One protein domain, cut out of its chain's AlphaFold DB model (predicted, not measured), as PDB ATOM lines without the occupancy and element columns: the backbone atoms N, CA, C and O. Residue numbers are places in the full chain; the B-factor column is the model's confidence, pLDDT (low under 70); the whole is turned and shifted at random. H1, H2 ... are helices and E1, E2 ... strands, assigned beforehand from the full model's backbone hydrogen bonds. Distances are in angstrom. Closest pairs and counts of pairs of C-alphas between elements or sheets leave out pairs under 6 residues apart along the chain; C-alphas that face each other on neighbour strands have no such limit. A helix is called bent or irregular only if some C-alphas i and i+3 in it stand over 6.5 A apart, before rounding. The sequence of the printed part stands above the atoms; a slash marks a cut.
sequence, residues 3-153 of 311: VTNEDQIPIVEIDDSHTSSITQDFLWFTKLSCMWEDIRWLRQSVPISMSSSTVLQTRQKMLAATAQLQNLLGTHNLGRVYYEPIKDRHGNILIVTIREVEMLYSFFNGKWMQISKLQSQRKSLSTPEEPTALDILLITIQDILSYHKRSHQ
ATOM      1  N   VAL A   3      26.250 -11.457  41.446       90.12
ATOM      2  CA  VAL A   3      26.118 -10.387  42.444       90.12
ATOM      3  C   VAL A   3      26.939  -9.176  42.035       90.12
ATOM      4  O   VAL A   3      27.875  -9.302  41.245       90.12
ATOM      5  N   THR A   4      26.602  -8.008  42.567       89.19
ATOM      6  CA  THR A   4      27.402  -6.791  42.415       89.19
ATOM      7  C   THR A   4      28.770  -6.955  43.090       89.19
ATOM      8  O   THR A   4      29.021  -7.901  43.847       89.19
ATOM      9  N   ASN A   5      29.682  -6.014  42.841       86.56
ATOM     10  CA  ASN A   5      30.997  -6.009  43.490       86.56
ATOM     11  C   ASN A   5      30.909  -5.929  45.028       86.56
ATOM     12  O   ASN A   5      31.799  -6.442  45.709       86.56
ATOM     13  N   GLU A   6      29.804  -5.385  45.545       87.06
ATOM     14  CA  GLU A   6      29.462  -5.248  46.968       87.06
ATOM     15  C   GLU A   6      28.754  -6.482  47.563       87.06
ATOM     16  O   GLU A   6      28.152  -6.386  48.627       87.06
ATOM     17  N   ASP A   7      28.793  -7.639  46.892       87.69
ATOM     18  CA  ASP A   7      28.132  -8.883  47.332       87.69
ATOM     19  C   ASP A   7      26.592  -8.819  47.374       87.69
ATOM     20  O   ASP A   7      25.947  -9.647  48.017       87.69
ATOM     21  N   GLN A   8      25.965  -7.882  46.654       87.81
ATOM     22  CA  GLN A   8      24.505  -7.720  46.650       87.81
ATOM     23  C   GLN A   8      23.851  -8.316  45.398       87.81
ATOM     24  O   GLN A   8      24.442  -8.355  44.319       87.81
ATOM     25  N   ILE A   9      22.598  -8.763  45.518       91.06
ATOM     26  CA  ILE A   9      21.799  -9.162  44.350       91.06
ATOM     27  C   ILE A   9      21.517  -7.898  43.515       91.06
ATOM     28  O   ILE A   9      21.061  -6.911  44.090       91.06
ATOM     29  N   PRO A  10      21.767  -7.894  42.190       92.06
ATOM     30  CA  PRO A  10      21.464  -6.747  41.339       92.06
ATOM     31  C   PRO A  10      19.956  -6.480  41.320       92.06
ATOM     32  O   PRO A  10      19.181  -7.323  40.868       92.06
ATOM     33  N   ILE A  11      19.547  -5.321  41.829       93.06
ATOM     34  CA  ILE A  11      18.146  -4.909  41.962       93.06
ATOM     35  C   ILE A  11      18.013  -3.499  41.391       93.06
ATOM     36  O   ILE A  11      18.900  -2.665  41.571       93.06
ATOM     37  N   VAL A  12      16.906  -3.241  40.698       94.50
ATOM     38  CA  VAL A  12      16.518  -1.904  40.246       94.50
ATOM     39  C   VAL A  12      15.118  -1.628  40.767       94.50
ATOM     40  O   VAL A  12      14.219  -2.452  40.605       94.50
ATOM     41  N   GLU A  13      14.958  -0.483  41.417       92.75
ATOM     42  CA  GLU A  13      13.683  -0.040  41.964       92.75
ATOM     43  C   GLU A  13      12.763   0.482  40.854       92.75
ATOM     44  O   GLU A  13      13.208   1.111  39.890       92.75
ATOM     45  N   ILE A  14      11.467   0.213  40.996       90.31
ATOM     46  CA  ILE A  14      10.415   0.743  40.132       90.31
ATOM     47  C   ILE A  14       9.506   1.567  41.041       90.31
ATOM     48  O   ILE A  14       8.819   1.003  41.884       90.31
ATOM     49  N   ASP A  15       9.525   2.889  40.880       80.00
ATOM     50  CA  ASP A  15       8.686   3.797  41.669       80.00
ATOM     51  C   ASP A  15       7.198   3.600  41.330       80.00
ATOM     52  O   ASP A  15       6.739   3.987  40.247       80.00
ATOM     53  N   ASP A  16       6.444   3.009  42.254       67.81
ATOM     54  CA  ASP A  16       5.013   2.743  42.104       67.81
ATOM     55  C   ASP A  16       4.168   3.815  42.804       67.81
ATOM     56  O   ASP A  16       3.597   3.627  43.877       67.81
ATOM     57  N   SER A  17       4.107   4.993  42.191       59.72
ATOM     58  CA  SER A  17       3.282   6.113  42.656       59.72
ATOM     59  C   SER A  17       1.807   6.004  42.229       59.72
ATOM     60  O   SER A  17       1.036   6.943  42.456       59.72
ATOM     61  N   HIS A  18       1.380   4.897  41.602       59.41
ATOM     62  CA  HIS A  18       0.060   4.790  40.976       59.41
ATOM     63  C   HIS A  18      -0.671   3.480  41.298       59.41
ATOM     64  O   HIS A  18      -0.103   2.406  41.370       59.41
ATOM     65  N   THR A  19      -1.992   3.558  41.441       55.72
ATOM     66  CA  THR A  19      -2.858   2.450  41.872       55.72
ATOM     67  C   THR A  19      -3.242   1.496  40.727       55.72
ATOM     68  O   THR A  19      -4.431   1.214  40.543       55.72
ATOM     69  N   SER A  20      -2.300   1.053  39.883       62.69
ATOM     70  CA  SER A  20      -2.615   0.061  38.839       62.69
ATOM     71  C   SER A  20      -2.721  -1.357  39.423       62.69
ATOM     72  O   SER A  20      -2.175  -1.669  40.481       62.69
ATOM     73  N   SER A  21      -3.474  -2.240  38.754       75.19
ATOM     74  CA  SER A  21      -3.531  -3.657  39.136       75.19
ATOM     75  C   SER A  21      -2.188  -4.313  38.808       75.19
ATOM     76  O   SER A  21      -1.943  -4.713  37.665       75.19
ATOM     77  N   ILE A  22      -1.323  -4.442  39.820       84.00
ATOM     78  CA  ILE A  22       0.013  -5.045  39.701       84.00
ATOM     79  C   ILE A  22      -0.014  -6.414  39.010       84.00
ATOM     80  O   ILE A  22       0.916  -6.767  38.292       84.00
ATOM     81  N   THR A  23      -1.100  -7.178  39.164       86.00
ATOM     82  CA  THR A  23      -1.282  -8.477  38.509       86.00
ATOM     83  C   THR A  23      -1.275  -8.355  36.987       86.00
ATOM     84  O   THR A  23      -0.600  -9.137  36.318       86.00
ATOM     85  N   GLN A  24      -1.983  -7.377  36.416       87.62
ATOM     86  CA  GLN A  24      -2.025  -7.191  34.963       87.62
ATOM     87  C   GLN A  24      -0.690  -6.690  34.412       87.62
ATOM     88  O   GLN A  24      -0.243  -7.155  33.361       87.62
ATOM     89  N   ASP A  25      -0.040  -5.776  35.130       89.56
ATOM     90  CA  ASP A  25       1.264  -5.246  34.734       89.56
ATOM     91  C   ASP A  25       2.360  -6.311  34.836       89.56
ATOM     92  O   ASP A  25       3.182  -6.437  33.931       89.56
ATOM     93  N   PHE A  26       2.303  -7.177  35.847       91.44
ATOM     94  CA  PHE A  26       3.172  -8.344  35.969       91.44
ATOM     95  C   PHE A  26       2.974  -9.365  34.833       91.44
ATOM     96  O   PHE A  26       3.947  -9.859  34.257       91.44
ATOM     97  N   LEU A  27       1.725  -9.672  34.459       90.44
ATOM     98  CA  LEU A  27       1.426 -10.556  33.322       90.44
ATOM     99  C   LEU A  27       1.947  -9.974  32.002       90.44
ATOM    100  O   LEU A  27       2.514 -10.696  31.180       90.44
ATOM    101  N   TRP A  28       1.791  -8.664  31.807       91.31
ATOM    102  CA  TRP A  28       2.369  -7.958  30.667       91.31
ATOM    103  C   TRP A  28       3.905  -8.021  30.681       91.31
ATOM    104  O   TRP A  28       4.514  -8.366  29.668       91.31
ATOM    105  N   PHE A  29       4.528  -7.785  31.836       92.31
ATOM    106  CA  PHE A  29       5.979  -7.847  32.003       92.31
ATOM    107  C   PHE A  29       6.539  -9.254  31.745       92.31
ATOM    108  O   PHE A  29       7.617  -9.421  31.179       92.31
ATOM    109  N   THR A  30       5.780 -10.296  32.080       91.81
ATOM    110  CA  THR A  30       6.176 -11.679  31.783       91.81
ATOM    111  C   THR A  30       6.243 -11.922  30.272       91.81
ATOM    112  O   THR A  30       7.193 -12.550  29.804       91.81
ATOM    113  N   LYS A  31       5.317 -11.365  29.478       90.69
ATOM    114  CA  LYS A  31       5.386 -11.428  28.004       90.69
ATOM    115  C   LYS A  31       6.623 -10.710  27.463       90.69
ATOM    116  O   LYS A  31       7.276 -11.225  26.558       90.69
ATOM    117  N   LEU A  32       6.985  -9.571  28.060       90.19
ATOM    118  CA  LEU A  32       8.206  -8.834  27.721       90.19
ATOM    119  C   LEU A  32       9.469  -9.693  27.907       90.19
ATOM    120  O   LEU A  32      10.412  -9.568  27.130       90.19
ATOM    121  N   SER A  33       9.458 -10.638  28.856       89.75
ATOM    122  CA  SER A  33      10.580 -11.562  29.070       89.75
ATOM    123  C   SER A  33      10.865 -12.524  27.910       89.75
ATOM    124  O   SER A  33      11.894 -13.198  27.896       89.75
ATOM    125  N   CYS A  34       9.974 -12.587  26.916       87.62
ATOM    126  CA  CYS A  34      10.182 -13.310  25.663       87.62
ATOM    127  C   CYS A  34      10.844 -12.474  24.563       87.62
ATOM    128  O   CYS A  34      11.198 -13.037  23.535       87.62
ATOM    129  N   MET A  35      10.996 -11.164  24.762       89.50
ATOM    130  CA  MET A  35      11.384 -10.206  23.722       89.50
ATOM    131  C   MET A  35      12.259  -9.082  24.293       89.50
ATOM    132  O   MET A  35      12.054  -7.899  24.031       89.50
ATOM    133  N   TRP A  36      13.257  -9.438  25.109       90.62
ATOM    134  CA  TRP A  36      14.125  -8.440  25.742       90.62
ATOM    135  C   TRP A  36      14.909  -7.562  24.758       90.62
ATOM    136  O   TRP A  36      15.309  -6.446  25.103       90.62
ATOM    137  N   GLU A  37      15.143  -8.057  23.547       85.31
ATOM    138  CA  GLU A  37      15.841  -7.334  22.480       85.31
ATOM    139  C   GLU A  37      15.037  -6.110  22.008       85.31
ATOM    140  O   GLU A  37      15.614  -5.056  21.721       85.31
ATOM    141  N   ASP A  38      13.706  -6.192  22.074       85.19
ATOM    142  CA  ASP A  38      12.786  -5.150  21.611       85.19
ATOM    143  C   ASP A  38      12.569  -4.026  22.634       85.19
ATOM    144  O   ASP A  38      11.919  -3.025  22.328       85.19
ATOM    145  N   ILE A  39      13.144  -4.117  23.842       84.38
ATOM    146  CA  ILE A  39      12.981  -3.090  24.892       84.38
ATOM    147  C   ILE A  39      13.389  -1.704  24.394       84.38
ATOM    148  O   ILE A  39      12.734  -0.706  24.706       84.38
ATOM    149  N   ARG A  40      14.474  -1.620  23.613       81.94
ATOM    150  CA  ARG A  40      14.955  -0.343  23.069       81.94
ATOM    151  C   ARG A  40      13.912   0.305  22.163       81.94
ATOM    152  O   ARG A  40      13.701   1.510  22.277       81.94
ATOM    153  N   TRP A  41      13.263  -0.494  21.318       82.81
ATOM    154  CA  TRP A  41      12.200  -0.041  20.427       82.81
ATOM    155  C   TRP A  41      10.932   0.318  21.210       82.81
ATOM    156  O   TRP A  41      10.395   1.409  21.034       82.81
ATOM    157  N   LEU A  42      10.510  -0.533  22.152       81.25
ATOM    158  CA  LEU A  42       9.332  -0.301  22.998       81.25
ATOM    159  C   LEU A  42       9.434   1.000  23.802       81.25
ATOM    160  O   LEU A  42       8.460   1.729  23.951       81.25
ATOM    161  N   ARG A  43      10.629   1.343  24.289       79.12
ATOM    162  CA  ARG A  43      10.850   2.605  25.006       79.12
ATOM    163  C   ARG A  43      10.711   3.837  24.105       79.12
ATOM    164  O   ARG A  43      10.360   4.903  24.596       79.12
ATOM    165  N   GLN A  44      11.018   3.710  22.815       74.44
ATOM    166  CA  GLN A  44      10.898   4.802  21.843       74.44
ATOM    167  C   GLN A  44       9.465   4.950  21.319       74.44
ATOM    168  O   GLN A  44       9.051   6.062  20.999       74.44
ATOM    169  N   SER A  45       8.709   3.851  21.238       66.88
ATOM    170  CA  SER A  45       7.349   3.839  20.696       66.88
ATOM    171  C   SER A  45       6.273   4.272  21.696       66.88
ATOM    172  O   SER A  45       5.208   4.716  21.268       66.88
ATOM    173  N   VAL A  46       6.531   4.206  23.009       64.81
ATOM    174  CA  VAL A  46       5.607   4.718  24.036       64.81
ATOM    175  C   VAL A  46       6.009   6.151  24.426       64.81
ATOM    176  O   VAL A  46       6.962   6.320  25.190       64.81
ATOM    177  N   PRO A  47       5.317   7.203  23.940       57.47
ATOM    178  CA  PRO A  47       5.721   8.585  24.181       57.47
ATOM    179  C   PRO A  47       5.715   8.930  25.678       57.47
ATOM    180  O   PRO A  47       4.745   8.678  26.393       57.47
ATOM    181  N   ILE A  48       6.815   9.534  26.133       56.41
ATOM    182  CA  ILE A  48       7.131   9.835  27.542       56.41
ATOM    183  C   ILE A  48       6.156  10.851  28.161       56.41
ATOM    184  O   ILE A  48       5.985  10.881  29.374       56.41
ATOM    185  N   SER A  49       5.499  11.679  27.347       51.28
ATOM    186  CA  SER A  49       5.048  12.977  27.853       51.28
ATOM    187  C   SER A  49       3.543  13.224  27.893       51.28
ATOM    188  O   SER A  49       3.186  14.302  28.331       51.28
ATOM    189  N   MET A  50       2.643  12.326  27.464       53.25
ATOM    190  CA  MET A  50       1.220  12.710  27.279       53.25
ATOM    191  C   MET A  50       0.171  11.640  27.630       53.25
ATOM    192  O   MET A  50      -0.997  11.802  27.282       53.25
ATOM    193  N   SER A  51       0.529  10.541  28.306       58.19
ATOM    194  CA  SER A  51      -0.487   9.554  28.699       58.19
ATOM    195  C   SER A  51      -1.044   9.853  30.090       58.19
ATOM    196  O   SER A  51      -0.301   9.841  31.068       58.19
ATOM    197  N   SER A  52      -2.357  10.078  30.188       67.19
ATOM    198  CA  SER A  52      -3.102  10.124  31.458       67.19
ATOM    199  C   SER A  52      -3.363   8.729  32.046       67.19
ATOM    200  O   SER A  52      -3.938   8.607  33.125       67.19
ATOM    201  N   SER A  53      -2.958   7.670  31.338       80.25
ATOM    202  CA  SER A  53      -3.119   6.290  31.784       80.25
ATOM    203  C   SER A  53      -2.021   5.906  32.770       80.25
ATOM    204  O   SER A  53      -0.857   5.751  32.392       80.25
ATOM    205  N   THR A  54      -2.412   5.675  34.021       81.12
ATOM    206  CA  THR A  54      -1.539   5.153  35.082       81.12
ATOM    207  C   THR A  54      -0.891   3.823  34.692       81.12
ATOM    208  O   THR A  54       0.290   3.621  34.939       81.12
ATOM    209  N   VAL A  55      -1.617   2.954  33.980       84.19
ATOM    210  CA  VAL A  55      -1.108   1.664  33.477       84.19
ATOM    211  C   VAL A  55       0.064   1.855  32.511       84.19
ATOM    212  O   VAL A  55       1.075   1.160  32.599       84.19
ATOM    213  N   LEU A  56      -0.045   2.800  31.570       84.44
ATOM    214  CA  LEU A  56       1.037   3.063  30.616       84.44
ATOM    215  C   LEU A  56       2.258   3.665  31.313       84.44
ATOM    216  O   LEU A  56       3.381   3.276  30.993       84.44
ATOM    217  N   GLN A  57       2.043   4.539  32.295       84.44
ATOM    218  CA  GLN A  57       3.117   5.115  33.103       84.44
ATOM    219  C   GLN A  57       3.862   4.032  33.902       84.44
ATOM    220  O   GLN A  57       5.089   3.966  33.834       84.44
ATOM    221  N   THR A  58       3.150   3.123  34.579       86.94
ATOM    222  CA  THR A  58       3.760   1.993  35.306       86.94
ATOM    223  C   THR A  58       4.589   1.109  34.369       86.94
ATOM    224  O   THR A  58       5.755   0.821  34.645       86.94
ATOM    225  N   ARG A  59       4.049   0.745  33.199       89.19
ATOM    226  CA  ARG A  59       4.772  -0.065  32.201       89.19
ATOM    227  C   ARG A  59       6.003   0.643  31.633       89.19
ATOM    228  O   ARG A  59       7.020  -0.005  31.396       89.19
ATOM    229  N   GLN A  60       5.960   1.963  31.454       87.25
ATOM    230  CA  GLN A  60       7.135   2.751  31.066       87.25
ATOM    231  C   GLN A  60       8.221   2.725  32.144       87.25
ATOM    232  O   GLN A  60       9.392   2.526  31.814       87.25
ATOM    233  N   LYS A  61       7.854   2.868  33.423       89.00
ATOM    234  CA  LYS A  61       8.807   2.749  34.535       89.00
ATOM    235  C   LYS A  61       9.420   1.347  34.598       89.00
ATOM    236  O   LYS A  61      10.635   1.228  34.734       89.00
ATOM    237  N   MET A  62       8.625   0.295  34.372       91.56
ATOM    238  CA  MET A  62       9.131  -1.078  34.232       91.56
ATOM    239  C   MET A  62      10.136  -1.216  33.075       91.56
ATOM    240  O   MET A  62      11.197  -1.816  33.255       91.56
ATOM    241  N   LEU A  63       9.863  -0.636  31.896       91.88
ATOM    242  CA  LEU A  63      10.809  -0.634  30.765       91.88
ATOM    243  C   LEU A  63      12.103   0.114  31.102       91.88
ATOM    244  O   LEU A  63      13.191  -0.355  30.760       91.88
ATOM    245  N   ALA A  64      11.999   1.263  31.774       91.38
ATOM    246  CA  ALA A  64      13.151   2.059  32.187       91.38
ATOM    247  C   ALA A  64      14.041   1.290  33.176       91.38
ATOM    248  O   ALA A  64      15.245   1.171  32.938       91.38
ATOM    249  N   ALA A  65      13.444   0.693  34.211       93.44
ATOM    250  CA  ALA A  65      14.146  -0.142  35.181       93.44
ATOM    251  C   ALA A  65      14.798  -1.367  34.521       93.44
ATOM    252  O   ALA A  65      15.943  -1.711  34.813       93.44
ATOM    253  N   THR A  66      14.111  -1.984  33.557       94.00
ATOM    254  CA  THR A  66      14.650  -3.129  32.813       94.00
ATOM    255  C   THR A  66      15.860  -2.738  31.972       94.00
ATOM    256  O   THR A  66      16.877  -3.428  31.999       94.00
ATOM    257  N   ALA A  67      15.799  -1.607  31.264       92.31
ATOM    258  CA  ALA A  67      16.933  -1.094  30.499       92.31
ATOM    259  C   ALA A  67      18.117  -0.726  31.410       92.31
ATOM    260  O   ALA A  67      19.271  -0.973  31.057       92.31
ATOM    261  N   GLN A  68      17.847  -0.169  32.595       92.62
ATOM    262  CA  GLN A  68      18.872   0.090  33.603       92.62
ATOM    263  C   GLN A  68      19.525  -1.213  34.082       92.62
ATOM    264  O   GLN A  68      20.752  -1.284  34.133       92.62
ATOM    265  N   LEU A  69      18.737  -2.257  34.355       92.69
ATOM    266  CA  LEU A  69      19.253  -3.566  34.755       92.69
ATOM    267  C   LEU A  69      20.067  -4.230  33.630       92.69
ATOM    268  O   LEU A  69      21.147  -4.754  33.891       92.69
ATOM    269  N   GLN A  70      19.612  -4.153  32.374       91.69
ATOM    270  CA  GLN A  70      20.365  -4.630  31.204       91.69
ATOM    271  C   GLN A  70      21.728  -3.938  31.084       91.69
ATOM    272  O   GLN A  70      22.739  -4.599  30.850       91.69
ATOM    273  N   ASN A  71      21.770  -2.614  31.270       90.19
ATOM    274  CA  ASN A  71      23.011  -1.841  31.232       90.19
ATOM    275  C   ASN A  71      23.935  -2.192  32.408       90.19
ATOM    276  O   ASN A  71      25.130  -2.384  32.198       90.19
ATOM    277  N   LEU A  72      23.389  -2.323  33.623       89.38
ATOM    278  CA  LEU A  72      24.144  -2.702  34.821       89.38
ATOM    279  C   LEU A  72      24.799  -4.077  34.657       89.38
ATOM    280  O   LEU A  72      25.971  -4.250  34.987       89.38
ATOM    281  N   LEU A  73      24.047  -5.039  34.122       87.69
ATOM    282  CA  LEU A  73      24.511  -6.401  33.876       87.69
ATOM    283  C   LEU A  73      25.272  -6.548  32.553       87.69
ATOM    284  O   LEU A  73      25.769  -7.629  32.271       87.69
ATOM    285  N   GLY A  74      25.356  -5.512  31.715       87.00
ATOM    286  CA  GLY A  74      25.999  -5.592  30.401       87.00
ATOM    287  C   GLY A  74      25.390  -6.656  29.480       87.00
ATOM    288  O   GLY A  74      26.100  -7.265  28.681       87.00
ATOM    289  N   THR A  75      24.090  -6.939  29.602       87.44
ATOM    290  CA  THR A  75      23.422  -7.960  28.792       87.44
ATOM    291  C   THR A  75      22.000  -7.568  28.425       87.44
ATOM    292  O   THR A  75      21.257  -7.035  29.242       87.44
ATOM    293  N   HIS A  76      21.596  -7.877  27.192       89.06
ATOM    294  CA  HIS A  76      20.222  -7.669  26.740       89.06
ATOM    295  C   HIS A  76      19.274  -8.768  27.218       89.06
ATOM    296  O   HIS A  76      18.088  -8.522  27.369       89.06
ATOM    297  N   ASN A  77      19.764  -9.968  27.519       90.44
ATOM    298  CA  ASN A  77      18.905 -11.063  27.947       90.44
ATOM    299  C   ASN A  77      18.919 -11.204  29.476       90.44
ATOM    300  O   ASN A  77      19.920 -11.634  30.053       90.44
ATOM    301  N   LEU A  78      17.799 -10.881  30.124       92.50
ATOM    302  CA  LEU A  78      17.628 -11.009  31.576       92.50
ATOM    303  C   LEU A  78      17.035 -12.363  32.006       92.50
ATOM    304  O   LEU A  78      16.866 -12.610  33.199       92.50
ATOM    305  N   GLY A  79      16.754 -13.258  31.053       92.31
ATOM    306  CA  GLY A  79      16.173 -14.577  31.302       92.31
ATOM    307  C   GLY A  79      14.646 -14.574  31.336       92.31
ATOM    308  O   GLY A  79      14.005 -13.783  30.659       92.31
ATOM    309  N   ARG A  80      14.037 -15.481  32.096       92.31
ATOM    310  CA  ARG A  80      12.577 -15.601  32.214       92.31
ATOM    311  C   ARG A  80      12.095 -15.051  33.545       92.31
ATOM    312  O   ARG A  80      12.761 -15.227  34.560       92.31
ATOM    313  N   VAL A  81      10.935 -14.405  33.543       94.75
ATOM    314  CA  VAL A  81      10.279 -13.957  34.778       94.75
ATOM    315  C   VAL A  81       9.765 -15.182  35.545       94.75
ATOM    316  O   VAL A  81       9.164 -16.081  34.956       94.75
ATOM    317  N   TYR A  82      10.033 -15.247  36.849       94.56
ATOM    318  CA  TYR A  82       9.454 -16.255  37.735       94.56
ATOM    319  C   TYR A  82       7.935 -16.074  37.800       94.56
ATOM    320  O   TYR A  82       7.457 -14.948  37.779       94.56
ATOM    321  N   TYR A  83       7.170 -17.165  37.862       91.12
ATOM    322  CA  TYR A  83       5.729 -17.139  37.572       91.12
ATOM    323  C   TYR A  83       4.865 -16.337  38.557       91.12
ATOM    324  O   TYR A  83       3.718 -16.027  38.233       91.12
ATOM    325  N   GLU A  84       5.385 -16.028  39.744       90.31
ATOM    326  CA  GLU A  84       4.685 -15.286  40.788       90.31
ATOM    327  C   GLU A  84       5.615 -14.224  41.393       90.31
ATOM    328  O   GLU A  84       6.782 -14.516  41.667       90.31
ATOM    329  N   PRO A  85       5.139 -12.986  41.606       92.81
ATOM    330  CA  PRO A  85       5.928 -11.977  42.290       92.81
ATOM    331  C   PRO A  85       6.068 -12.305  43.783       92.81
ATOM    332  O   PRO A  85       5.137 -12.794  44.418       92.81
ATOM    333  N   ILE A  86       7.218 -11.979  44.371       93.94
ATOM    334  CA  ILE A  86       7.434 -12.156  45.810       93.94
ATOM    335  C   ILE A  86       6.932 -10.906  46.521       93.94
ATOM    336  O   ILE A  86       7.443  -9.817  46.270       93.94
ATOM    337  N   LYS A  87       5.949 -11.064  47.408       91.75
ATOM    338  CA  LYS A  87       5.363  -9.965  48.177       91.75
ATOM    339  C   LYS A  87       5.636 -10.143  49.667       91.75
ATOM    340  O   LYS A  87       5.405 -11.226  50.202       91.75
ATOM    341  N   ASP A  88       6.099  -9.087  50.328       90.00
ATOM    342  CA  ASP A  88       6.225  -9.063  51.788       90.00
ATOM    343  C   ASP A  88       4.991  -8.468  52.483       90.00
ATOM    344  O   ASP A  88       4.017  -8.051  51.848       90.00
ATOM    345  N   ARG A  89       5.019  -8.445  53.820       88.06
ATOM    346  CA  ARG A  89       3.922  -7.901  54.635       88.06
ATOM    347  C   ARG A  89       3.775  -6.386  54.526       88.06
ATOM    348  O   ARG A  89       2.675  -5.880  54.731       88.06
ATOM    349  N   HIS A  90       4.846  -5.678  54.181       87.06
ATOM    350  CA  HIS A  90       4.839  -4.227  53.997       87.06
ATOM    351  C   HIS A  90       4.281  -3.818  52.628       87.06
ATOM    352  O   HIS A  90       4.036  -2.641  52.389       87.06
ATOM    353  N   GLY A  91       4.036  -4.790  51.745       86.56
ATOM    354  CA  GLY A  91       3.506  -4.555  50.412       86.56
ATOM    355  C   GLY A  91       4.582  -4.345  49.354       86.56
ATOM    356  O   GLY A  91       4.216  -4.073  48.214       86.56
ATOM    357  N   ASN A  92       5.866  -4.525  49.682       89.62
ATOM    358  CA  ASN A  92       6.929  -4.498  48.684       89.62
ATOM    359  C   ASN A  92       6.826  -5.732  47.793       89.62
ATOM    360  O   ASN A  92       6.537  -6.838  48.262       89.62
ATOM    361  N   ILE A  93       7.094  -5.537  46.505       91.94
ATOM    362  CA  ILE A  93       6.953  -6.568  45.484       91.94
ATOM    363  C   ILE A  93       8.275  -6.716  44.738       91.94
ATOM    364  O   ILE A  93       8.815  -5.748  44.213       91.94
ATOM    365  N   LEU A  94       8.777  -7.945  44.653       94.25
ATOM    366  CA  LEU A  94       9.921  -8.293  43.822       94.25
ATOM    367  C   LEU A  94       9.477  -9.111  42.618       94.25
ATOM    368  O   LEU A  94       8.857 -10.171  42.746       94.25
ATOM    369  N   ILE A  95       9.879  -8.642  41.441       95.38
ATOM    370  CA  ILE A  95       9.791  -9.388  40.192       95.38
ATOM    371  C   ILE A  95      11.156 -10.018  39.941       95.38
ATOM    372  O   ILE A  95      12.158  -9.324  39.783       95.38
ATOM    373  N   VAL A  96      11.198 -11.347  39.924       95.69
ATOM    374  CA  VAL A  96      12.442 -12.106  39.790       95.69
ATOM    375  C   VAL A  96      12.605 -12.551  38.344       95.69
ATOM    376  O   VAL A  96      11.713 -13.197  37.800       95.69
ATOM    377  N   THR A  97      13.753 -12.260  37.731       95.06
ATOM    378  CA  THR A  97      14.148 -12.857  36.449       95.06
ATOM    379  C   THR A  97      15.252 -13.886  36.660       95.06
ATOM    380  O   THR A  97      16.151 -13.710  37.483       95.06
ATOM    381  N   ILE A  98      15.184 -14.992  35.925       93.56
ATOM    382  CA  ILE A  98      16.104 -16.120  36.046       93.56
ATOM    383  C   ILE A  98      16.691 -16.404  34.677       93.56
ATOM    384  O   ILE A  98      15.970 -16.716  33.729       93.56
ATOM    385  N   ARG A  99      18.016 -16.336  34.586       90.88
ATOM    386  CA  ARG A  99      18.766 -16.729  33.400       90.88
ATOM    387  C   ARG A  99      19.770 -17.807  33.764       90.88
ATOM    388  O   ARG A  99      20.632 -17.594  34.615       90.88
ATOM    389  N   GLU A 100      19.670 -18.941  33.088       87.19
ATOM    390  CA  GLU A 100      20.709 -19.963  33.115       87.19
ATOM    391  C   GLU A 100      21.829 -19.571  32.145       87.19
ATOM    392  O   GLU A 100      21.573 -19.048  31.058       87.19
ATOM    393  N   VAL A 101      23.078 -19.744  32.575       84.50
ATOM    394  CA  VAL A 101      24.264 -19.387  31.795       84.50
ATOM    395  C   VAL A 101      25.222 -20.571  31.842       84.50
ATOM    396  O   VAL A 101      25.594 -21.009  32.928       84.50
ATOM    397  N   GLU A 102      25.602 -21.090  30.675       73.31
ATOM    398  CA  GLU A 102      26.465 -22.275  30.546       73.31
ATOM    399  C   GLU A 102      27.925 -21.987  30.919       73.31
ATOM    400  O   GLU A 102      28.597 -22.822  31.519       73.31
ATOM    401  N   MET A 103      28.407 -20.780  30.609       73.62
ATOM    402  CA  MET A 103      29.745 -20.316  30.970       73.62
ATOM    403  C   MET A 103      29.679 -19.113  31.909       73.62
ATOM    404  O   MET A 103      28.931 -18.161  31.690       73.62
ATOM    405  N   LEU A 104      30.507 -19.135  32.953       69.06
ATOM    406  CA  LEU A 104      30.656 -18.021  33.884       69.06
ATOM    407  C   LEU A 104      31.460 -16.899  33.216       69.06
ATOM    408  O   LEU A 104      32.649 -16.736  33.473       69.06
ATOM    409  N   TYR A 105      30.823 -16.131  32.335       66.38
ATOM    410  CA  TYR A 105      31.439 -14.930  31.784       66.38
ATOM    411  C   TYR A 105      31.722 -13.924  32.905       66.38
ATOM    412  O   TYR A 105      30.938 -13.798  33.858       66.38
ATOM    413  N   SER A 106      32.831 -13.196  32.776       60.50
ATOM    414  CA  SER A 106      33.105 -12.015  33.591       60.50
ATOM    415  C   SER A 106      32.127 -10.921  33.182       60.50
ATOM    416  O   SER A 106      32.265 -10.312  32.122       60.50
ATOM    417  N   PHE A 107      31.106 -10.702  34.003       65.88
ATOM    418  CA  PHE A 107      30.210  -9.571  33.831       65.88
ATOM    419  C   PHE A 107      30.933  -8.289  34.243       65.88
ATOM    420  O   PHE A 107      31.648  -8.273  35.242       65.88
ATOM    421  N   PHE A 108      30.742  -7.212  33.479       61.56
ATOM    422  CA  PHE A 108      31.516  -5.972  33.628       61.56
ATOM    423  C   PHE A 108      31.420  -5.365  35.044       61.56
ATOM    424  O   PHE A 108      32.394  -4.804  35.533       61.56
ATOM    425  N   ASN A 109      30.275  -5.540  35.721       71.50
ATOM    426  CA  ASN A 109      29.988  -4.996  37.056       71.50
ATOM    427  C   ASN A 109      29.504  -6.054  38.064       71.50
ATOM    428  O   ASN A 109      28.748  -5.740  38.988       71.50
ATOM    429  N   GLY A 110      29.892  -7.319  37.891       80.94
ATOM    430  CA  GLY A 110      29.434  -8.367  38.793       80.94
ATOM    431  C   GLY A 110      30.367  -9.558  38.894       80.94
ATOM    432  O   GLY A 110      31.140  -9.863  37.988       80.94
ATOM    433  N   LYS A 111      30.262 -10.263  40.016       88.12
ATOM    434  CA  LYS A 111      31.019 -11.479  40.302       88.12
ATOM    435  C   LYS A 111      30.084 -12.629  40.632       88.12
ATOM    436  O   LYS A 111      28.953 -12.447  41.080       88.12
ATOM    437  N   TRP A 112      30.561 -13.842  40.403       88.81
ATOM    438  CA  TRP A 112      29.800 -15.046  40.696       88.81
ATOM    439  C   TRP A 112      30.007 -15.470  42.147       88.81
ATOM    440  O   TRP A 112      31.129 -15.726  42.578       88.81
ATOM    441  N   MET A 113      28.909 -15.592  42.890       89.94
ATOM    442  CA  MET A 113      28.913 -16.067  44.268       89.94
ATOM    443  C   MET A 113      28.052 -17.326  44.432       89.94
ATOM    444  O   MET A 113      27.012 -17.501  43.784       89.94
ATOM    445  N   GLN A 114      28.490 -18.226  45.314       89.56
ATOM    446  CA  GLN A 114      27.681 -19.357  45.765       89.56
ATOM    447  C   GLN A 114      26.481 -18.865  46.582       89.56
ATOM    448  O   GLN A 114      26.622 -18.013  47.454       89.56
ATOM    449  N   ILE A 115      25.310 -19.454  46.344       89.19
ATOM    450  CA  ILE A 115      24.067 -19.089  47.042       89.19
ATOM    451  C   ILE A 115      24.206 -19.279  48.558       89.19
ATOM    452  O   ILE A 115      23.747 -18.440  49.326       89.19
ATOM    453  N   SER A 116      24.907 -20.330  48.992       89.12
ATOM    454  CA  SER A 116      25.182 -20.590  50.409       89.12
ATOM    455  C   SER A 116      25.934 -19.445  51.090       89.12
ATOM    456  O   SER A 116      25.624 -19.134  52.237       89.12
ATOM    457  N   LYS A 117      26.871 -18.789  50.384       89.56
ATOM    458  CA  LYS A 117      27.627 -17.637  50.901       89.56
ATOM    459  C   LYS A 117      26.734 -16.407  51.080       89.56
ATOM    460  O   LYS A 117      26.795 -15.769  52.127       89.56
ATOM    461  N   LEU A 118      25.857 -16.128  50.112       85.19
ATOM    462  CA  LEU A 118      24.875 -15.038  50.220       85.19
ATOM    463  C   LEU A 118      23.903 -15.268  51.374       85.19
ATOM    464  O   LEU A 118      23.651 -14.376  52.180       85.19
ATOM    465  N   GLN A 119      23.395 -16.495  51.495       86.75
ATOM    466  CA  GLN A 119      22.526 -16.869  52.602       86.75
ATOM    467  C   GLN A 119      23.260 -16.750  53.946       86.75
ATOM    468  O   GLN A 119      22.684 -16.239  54.899       86.75
ATOM    469  N   SER A 120      24.529 -17.170  54.053       83.12
ATOM    470  CA  SER A 120      25.282 -17.075  55.313       83.12
ATOM    471  C   SER A 120      25.585 -15.640  55.741       83.12
ATOM    472  O   SER A 120      25.530 -15.361  56.931       83.12
ATOM    473  N   GLN A 121      25.849 -14.731  54.794       75.38
ATOM    474  CA  GLN A 121      26.058 -13.309  55.096       75.38
ATOM    475  C   GLN A 121      24.819 -12.674  55.749       75.38
ATOM    476  O   GLN A 121      24.954 -11.779  56.578       75.38
ATOM    477  N   ARG A 122      23.615 -13.173  55.431       69.56
ATOM    478  CA  ARG A 122      22.344 -12.691  55.996       69.56
ATOM    479  C   ARG A 122      21.826 -13.496  57.195       69.56
ATOM    480  O   ARG A 122      21.064 -12.959  57.990       69.56
ATOM    481  N   LYS A 123      22.271 -14.746  57.383       56.81
ATOM    482  CA  LYS A 123      21.907 -15.623  58.523       56.81
ATOM    483  C   LYS A 123      22.389 -15.127  59.894       56.81
ATOM    484  O   LYS A 123      22.027 -15.727  60.901       56.81
ATOM    485  N   SER A 124      23.192 -14.060  59.956       50.59
ATOM    486  CA  SER A 124      23.556 -13.410  61.223       50.59
ATOM    487  C   SER A 124      22.379 -12.691  61.901       50.59
ATOM    488  O   SER A 124      22.512 -12.278  63.051       50.59
ATOM    489  N   LEU A 125      21.244 -12.537  61.218       48.81
ATOM    490  CA  LEU A 125      19.988 -12.105  61.813       48.81
ATOM    491  C   LEU A 125      19.094 -13.341  61.946       48.81
ATOM    492  O   LEU A 125      18.812 -14.022  60.959       48.81
ATOM    493  N   SER A 126      18.684 -13.649  63.177       51.19
ATOM    494  CA  SER A 126      17.547 -14.529  63.476       51.19
ATOM    495  C   SER A 126      16.427 -14.312  62.459       51.19
ATOM    496  O   SER A 126      16.215 -13.163  62.076       51.19
ATOM    497  N   THR A 127      15.731 -15.379  62.028       57.03
ATOM    498  CA  THR A 127      14.554 -15.276  61.142       57.03
ATOM    499  C   THR A 127      13.734 -14.062  61.567       57.03
ATOM    500  O   THR A 127      13.236 -14.079  62.698       57.03
ATOM    501  N   PRO A 128      13.673 -12.995  60.753       60.84
ATOM    502  CA  PRO A 128      12.947 -11.800  61.142       60.84
ATOM    503  C   PRO A 128      11.514 -12.212  61.476       60.84
ATOM    504  O   PRO A 128      10.951 -13.043  60.757       60.84
ATOM    505  N   GLU A 129      10.925 -11.669  62.547       69.81
ATOM    506  CA  GLU A 129       9.497 -11.893  62.835       69.81
ATOM    507  C   GLU A 129       8.640 -11.566  61.598       69.81
ATOM    508  O   GLU A 129       7.626 -12.222  61.344       69.81
ATOM    509  N   GLU A 130       9.116 -10.623  60.774       80.50
ATOM    510  CA  GLU A 130       8.568 -10.272  59.468       80.50
ATOM    511  C   GLU A 130       9.683 -10.207  58.405       80.50
ATOM    512  O   GLU A 130      10.458  -9.249  58.383       80.50
ATOM    513  N   PRO A 131       9.830 -11.224  57.533       85.94
ATOM    514  CA  PRO A 131      10.862 -11.215  56.499       85.94
ATOM    515  C   PRO A 131      10.520 -10.221  55.383       85.94
ATOM    516  O   PRO A 131       9.388 -10.192  54.890       85.94
ATOM    517  N   THR A 132      11.515  -9.451  54.934       90.88
ATOM    518  CA  THR A 132      11.376  -8.591  53.747       90.88
ATOM    519  C   THR A 132      11.251  -9.438  52.480       90.88
ATOM    520  O   THR A 132      11.620 -10.617  52.466       90.88
ATOM    521  N   ALA A 133      10.806  -8.848  51.366       91.38
ATOM    522  CA  ALA A 133      10.688  -9.584  50.103       91.38
ATOM    523  C   ALA A 133      12.034 -10.195  49.654       91.38
ATOM    524  O   ALA A 133      12.070 -11.296  49.100       91.38
ATOM    525  N   LEU A 134      13.156  -9.523  49.950       91.06
ATOM    526  CA  LEU A 134      14.500 -10.040  49.673       91.06
ATOM    527  C   LEU A 134      14.880 -11.217  50.571       91.06
ATOM    528  O   LEU A 134      15.554 -12.137  50.110       91.06
ATOM    529  N   ASP A 135      14.445 -11.213  51.829       89.69
ATOM    530  CA  ASP A 135      14.677 -12.343  52.728       89.69
ATOM    531  C   ASP A 135      13.860 -13.553  52.273       89.69
ATOM    532  O   ASP A 135      14.402 -14.655  52.193       89.69
ATOM    533  N   ILE A 136      12.601 -13.344  51.865       92.38
ATOM    534  CA  ILE A 136      11.764 -14.393  51.266       92.38
ATOM    535  C   ILE A 136      12.446 -14.964  50.017       92.38
ATOM    536  O   ILE A 136      12.578 -16.182  49.919       92.38
ATOM    537  N   LEU A 137      12.945 -14.115  49.107       93.44
ATOM    538  CA  LEU A 137      13.703 -14.552  47.929       93.44
ATOM    539  C   LEU A 137      14.893 -15.433  48.316       93.44
ATOM    540  O   LEU A 137      15.077 -16.497  47.736       93.44
ATOM    541  N   LEU A 138      15.707 -15.012  49.285       91.25
ATOM    542  CA  LEU A 138      16.884 -15.773  49.712       91.25
ATOM    543  C   LEU A 138      16.516 -17.106  50.371       91.25
ATOM    544  O   LEU A 138      17.252 -18.083  50.205       91.25
ATOM    545  N   ILE A 139      15.399 -17.158  51.098       90.12
ATOM    546  CA  ILE A 139      14.873 -18.379  51.715       90.12
ATOM    547  C   ILE A 139      14.375 -19.351  50.634       90.12
ATOM    548  O   ILE A 139      14.738 -20.525  50.668       90.12
ATOM    549  N   THR A 140      13.613 -18.874  49.644       92.38
ATOM    550  CA  THR A 140      12.952 -19.712  48.622       92.38
ATOM    551  C   THR A 140      13.758 -19.882  47.330       92.38
ATOM    552  O   THR A 140      13.323 -20.559  46.398       92.38
ATOM    553  N   ILE A 141      14.968 -19.320  47.253       93.06
ATOM    554  CA  ILE A 141      15.801 -19.301  46.041       93.06
ATOM    555  C   ILE A 141      16.020 -20.689  45.427       93.06
ATOM    556  O   ILE A 141      16.048 -20.838  44.207       93.06
ATOM    557  N   GLN A 142      16.166 -21.726  46.257       92.25
ATOM    558  CA  GLN A 142      16.379 -23.094  45.784       92.25
ATOM    559  C   GLN A 142      15.115 -23.657  45.125       92.25
ATOM    560  O   GLN A 142      15.217 -24.325  44.093       92.25
ATOM    561  N   ASP A 143      13.938 -23.331  45.655       91.81
ATOM    562  CA  ASP A 143      12.651 -23.732  45.089       91.81
ATOM    563  C   ASP A 143      12.383 -23.004  43.774       91.81
ATOM    564  O   ASP A 143      11.974 -23.632  42.797       91.81
ATOM    565  N   ILE A 144      12.699 -21.706  43.717       93.88
ATOM    566  CA  ILE A 144      12.612 -20.871  42.510       93.88
ATOM    567  C   ILE A 144      13.497 -21.441  41.391       93.88
ATOM    568  O   ILE A 144      13.040 -21.638  40.263       93.88
ATOM    569  N   LEU A 145      14.755 -21.770  41.697       92.81
ATOM    570  CA  LEU A 145      15.672 -22.370  40.724       92.81
ATOM    571  C   LEU A 145      15.233 -23.774  40.304       92.81
ATOM    572  O   LEU A 145      15.344 -24.138  39.133       92.81
ATOM    573  N   SER A 146      14.716 -24.568  41.241       92.81
ATOM    574  CA  SER A 146      14.209 -25.905  40.934       92.81
ATOM    575  C   SER A 146      12.957 -25.840  40.060       92.81
ATOM    576  O   SER A 146      12.832 -26.629  39.127       92.81
ATOM    577  N   TYR A 147      12.062 -24.877  40.302       93.19
ATOM    578  CA  TYR A 147      10.934 -24.581  39.423       93.19
ATOM    579  C   TYR A 147      11.421 -24.236  38.016       93.19
ATOM    580  O   TYR A 147      10.968 -24.862  37.064       93.19
ATOM    581  N   HIS A 148      12.383 -23.314  37.888       91.94
ATOM    582  CA  HIS A 148      12.919 -22.909  36.586       91.94
ATOM    583  C   HIS A 148      13.483 -24.104  35.804       91.94
ATOM    584  O   HIS A 148      13.175 -24.289  34.633       91.94
ATOM    585  N   LYS A 149      14.254 -24.984  36.455       91.38
ATOM    586  CA  LYS A 149      14.762 -26.204  35.802       91.38
ATOM    587  C   LYS A 149      13.636 -27.121  35.323       91.38
ATOM    588  O   LYS A 149      13.702 -27.665  34.227       91.38
ATOM    589  N   ARG A 150      12.594 -27.287  36.139       92.56
ATOM    590  CA  ARG A 150      11.434 -28.126  35.811       92.56
ATOM    591  C   ARG A 150      10.552 -27.522  34.721       92.56
ATOM    592  O   ARG A 150       9.968 -28.267  33.947       92.56
ATOM    593  N   SER A 151      10.486 -26.196  34.616       90.94
ATOM    594  CA  SER A 151       9.696 -25.514  33.587       90.94
ATOM    595  C   SER A 151      10.249 -25.692  32.168       90.94
ATOM    596  O   SER A 151       9.505 -25.521  31.212       90.94
ATOM    597  N   HIS A 152      11.522 -26.076  32.023       87.94
ATOM    598  CA  HIS A 152      12.145 -26.369  30.722       87.94
ATOM    599  C   HIS A 152      12.063 -27.844  30.316       87.94
ATOM    600  O   HIS A 152      12.537 -28.219  29.244       87.94
ATOM    601  N   GLN A 153      11.491 -28.707  31.158       90.12
ATOM    602  CA  GLN A 153      11.342 -30.121  30.826       90.12
ATOM    603  C   GLN A 153      10.300 -30.314  29.719       90.12
ATOM    604  O   GLN A 153       9.269 -29.644  29.686       90.12
TER     605      GLN A 153
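Overview. This is residues 3 to 153 of the 311 residues of the protein "ankyrin repeat and fibronectin type-III domain-containing protein 1" of Ovis aries (UniProt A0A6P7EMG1). Two groups of helices lie toward opposite ends of the longest axis, with H1, H2 and H3 clustered in one and H4 and a kinked H5 loosely paired in the other; part of the long stretch 73 to 109 folds back on itself in the middle between them. The printed part has 151 residues, with five named helices and one named strand in the order H1 H2 H3 E1 H4 H5. The class is mostly helix, though under half of the residues are in named elements. The whole is compact, with a radius of gyration of the C-alphas of 16.4 A and spans of 48 by 38 by 34 A.

Along the chain. After residues 3 to 21, H1 holds residues 22 to 32, 15.0 A long, from C-alpha 22 at (0.013, -5.045, 39.701). H2 holds 36 to 45 and H3 54 to 72, 26.9 A long. E1 is residues 110 to 112 and H4 115 to 122. H5, 133 to 151, is 23.0 A long and ends at C-alpha 151 at (9.696, -25.514, 33.587). H2 and H5 are irregular: C-alphas 37 and 40 are 7.1 A apart, and C-alphas 139 and 142 are 7.7 A apart. H5 has a kink of 64 degrees near residue 140.

Arrangement. Residues 3 to 4 pair antiparallel with 110 to 111 of E1, which pairs with no named strand. H3 touches H1 with residues 55 to 62 alone, at a steep tilt of 47 degrees; the closest C-alphas, Asp 25 and Arg 59, are 6.8 A apart. H3 touches H2 with residues 60 to 67 alone, closest at the C-alphas of Arg 43 and Leu 63, 6.6 A. Residues 80 to 81 pair with 97 to 98, and 86 to 87 with 93 to 94, both antiparallel. H4 and H5 are close but not clearly touching, with the C-alphas of Gln 119 and Leu 138 closest at 6.4 A. H3 and H5 are apart. In H1, H3 and H4 every O i to N i+4 pair is within hydrogen-bond range; in H2 3 of 6 are, in H5 13 of 15.

Size, cuts and confidence. The two C-alphas farthest apart, Met 50 and Ser 124, are 48.3 A apart. The printed part has no cut, and the link from H3 to E1 is long, 37 residues. Residues 16 to 20, 45 to 52, 104 to 108 and 122 to 129 have pLDDT under 70.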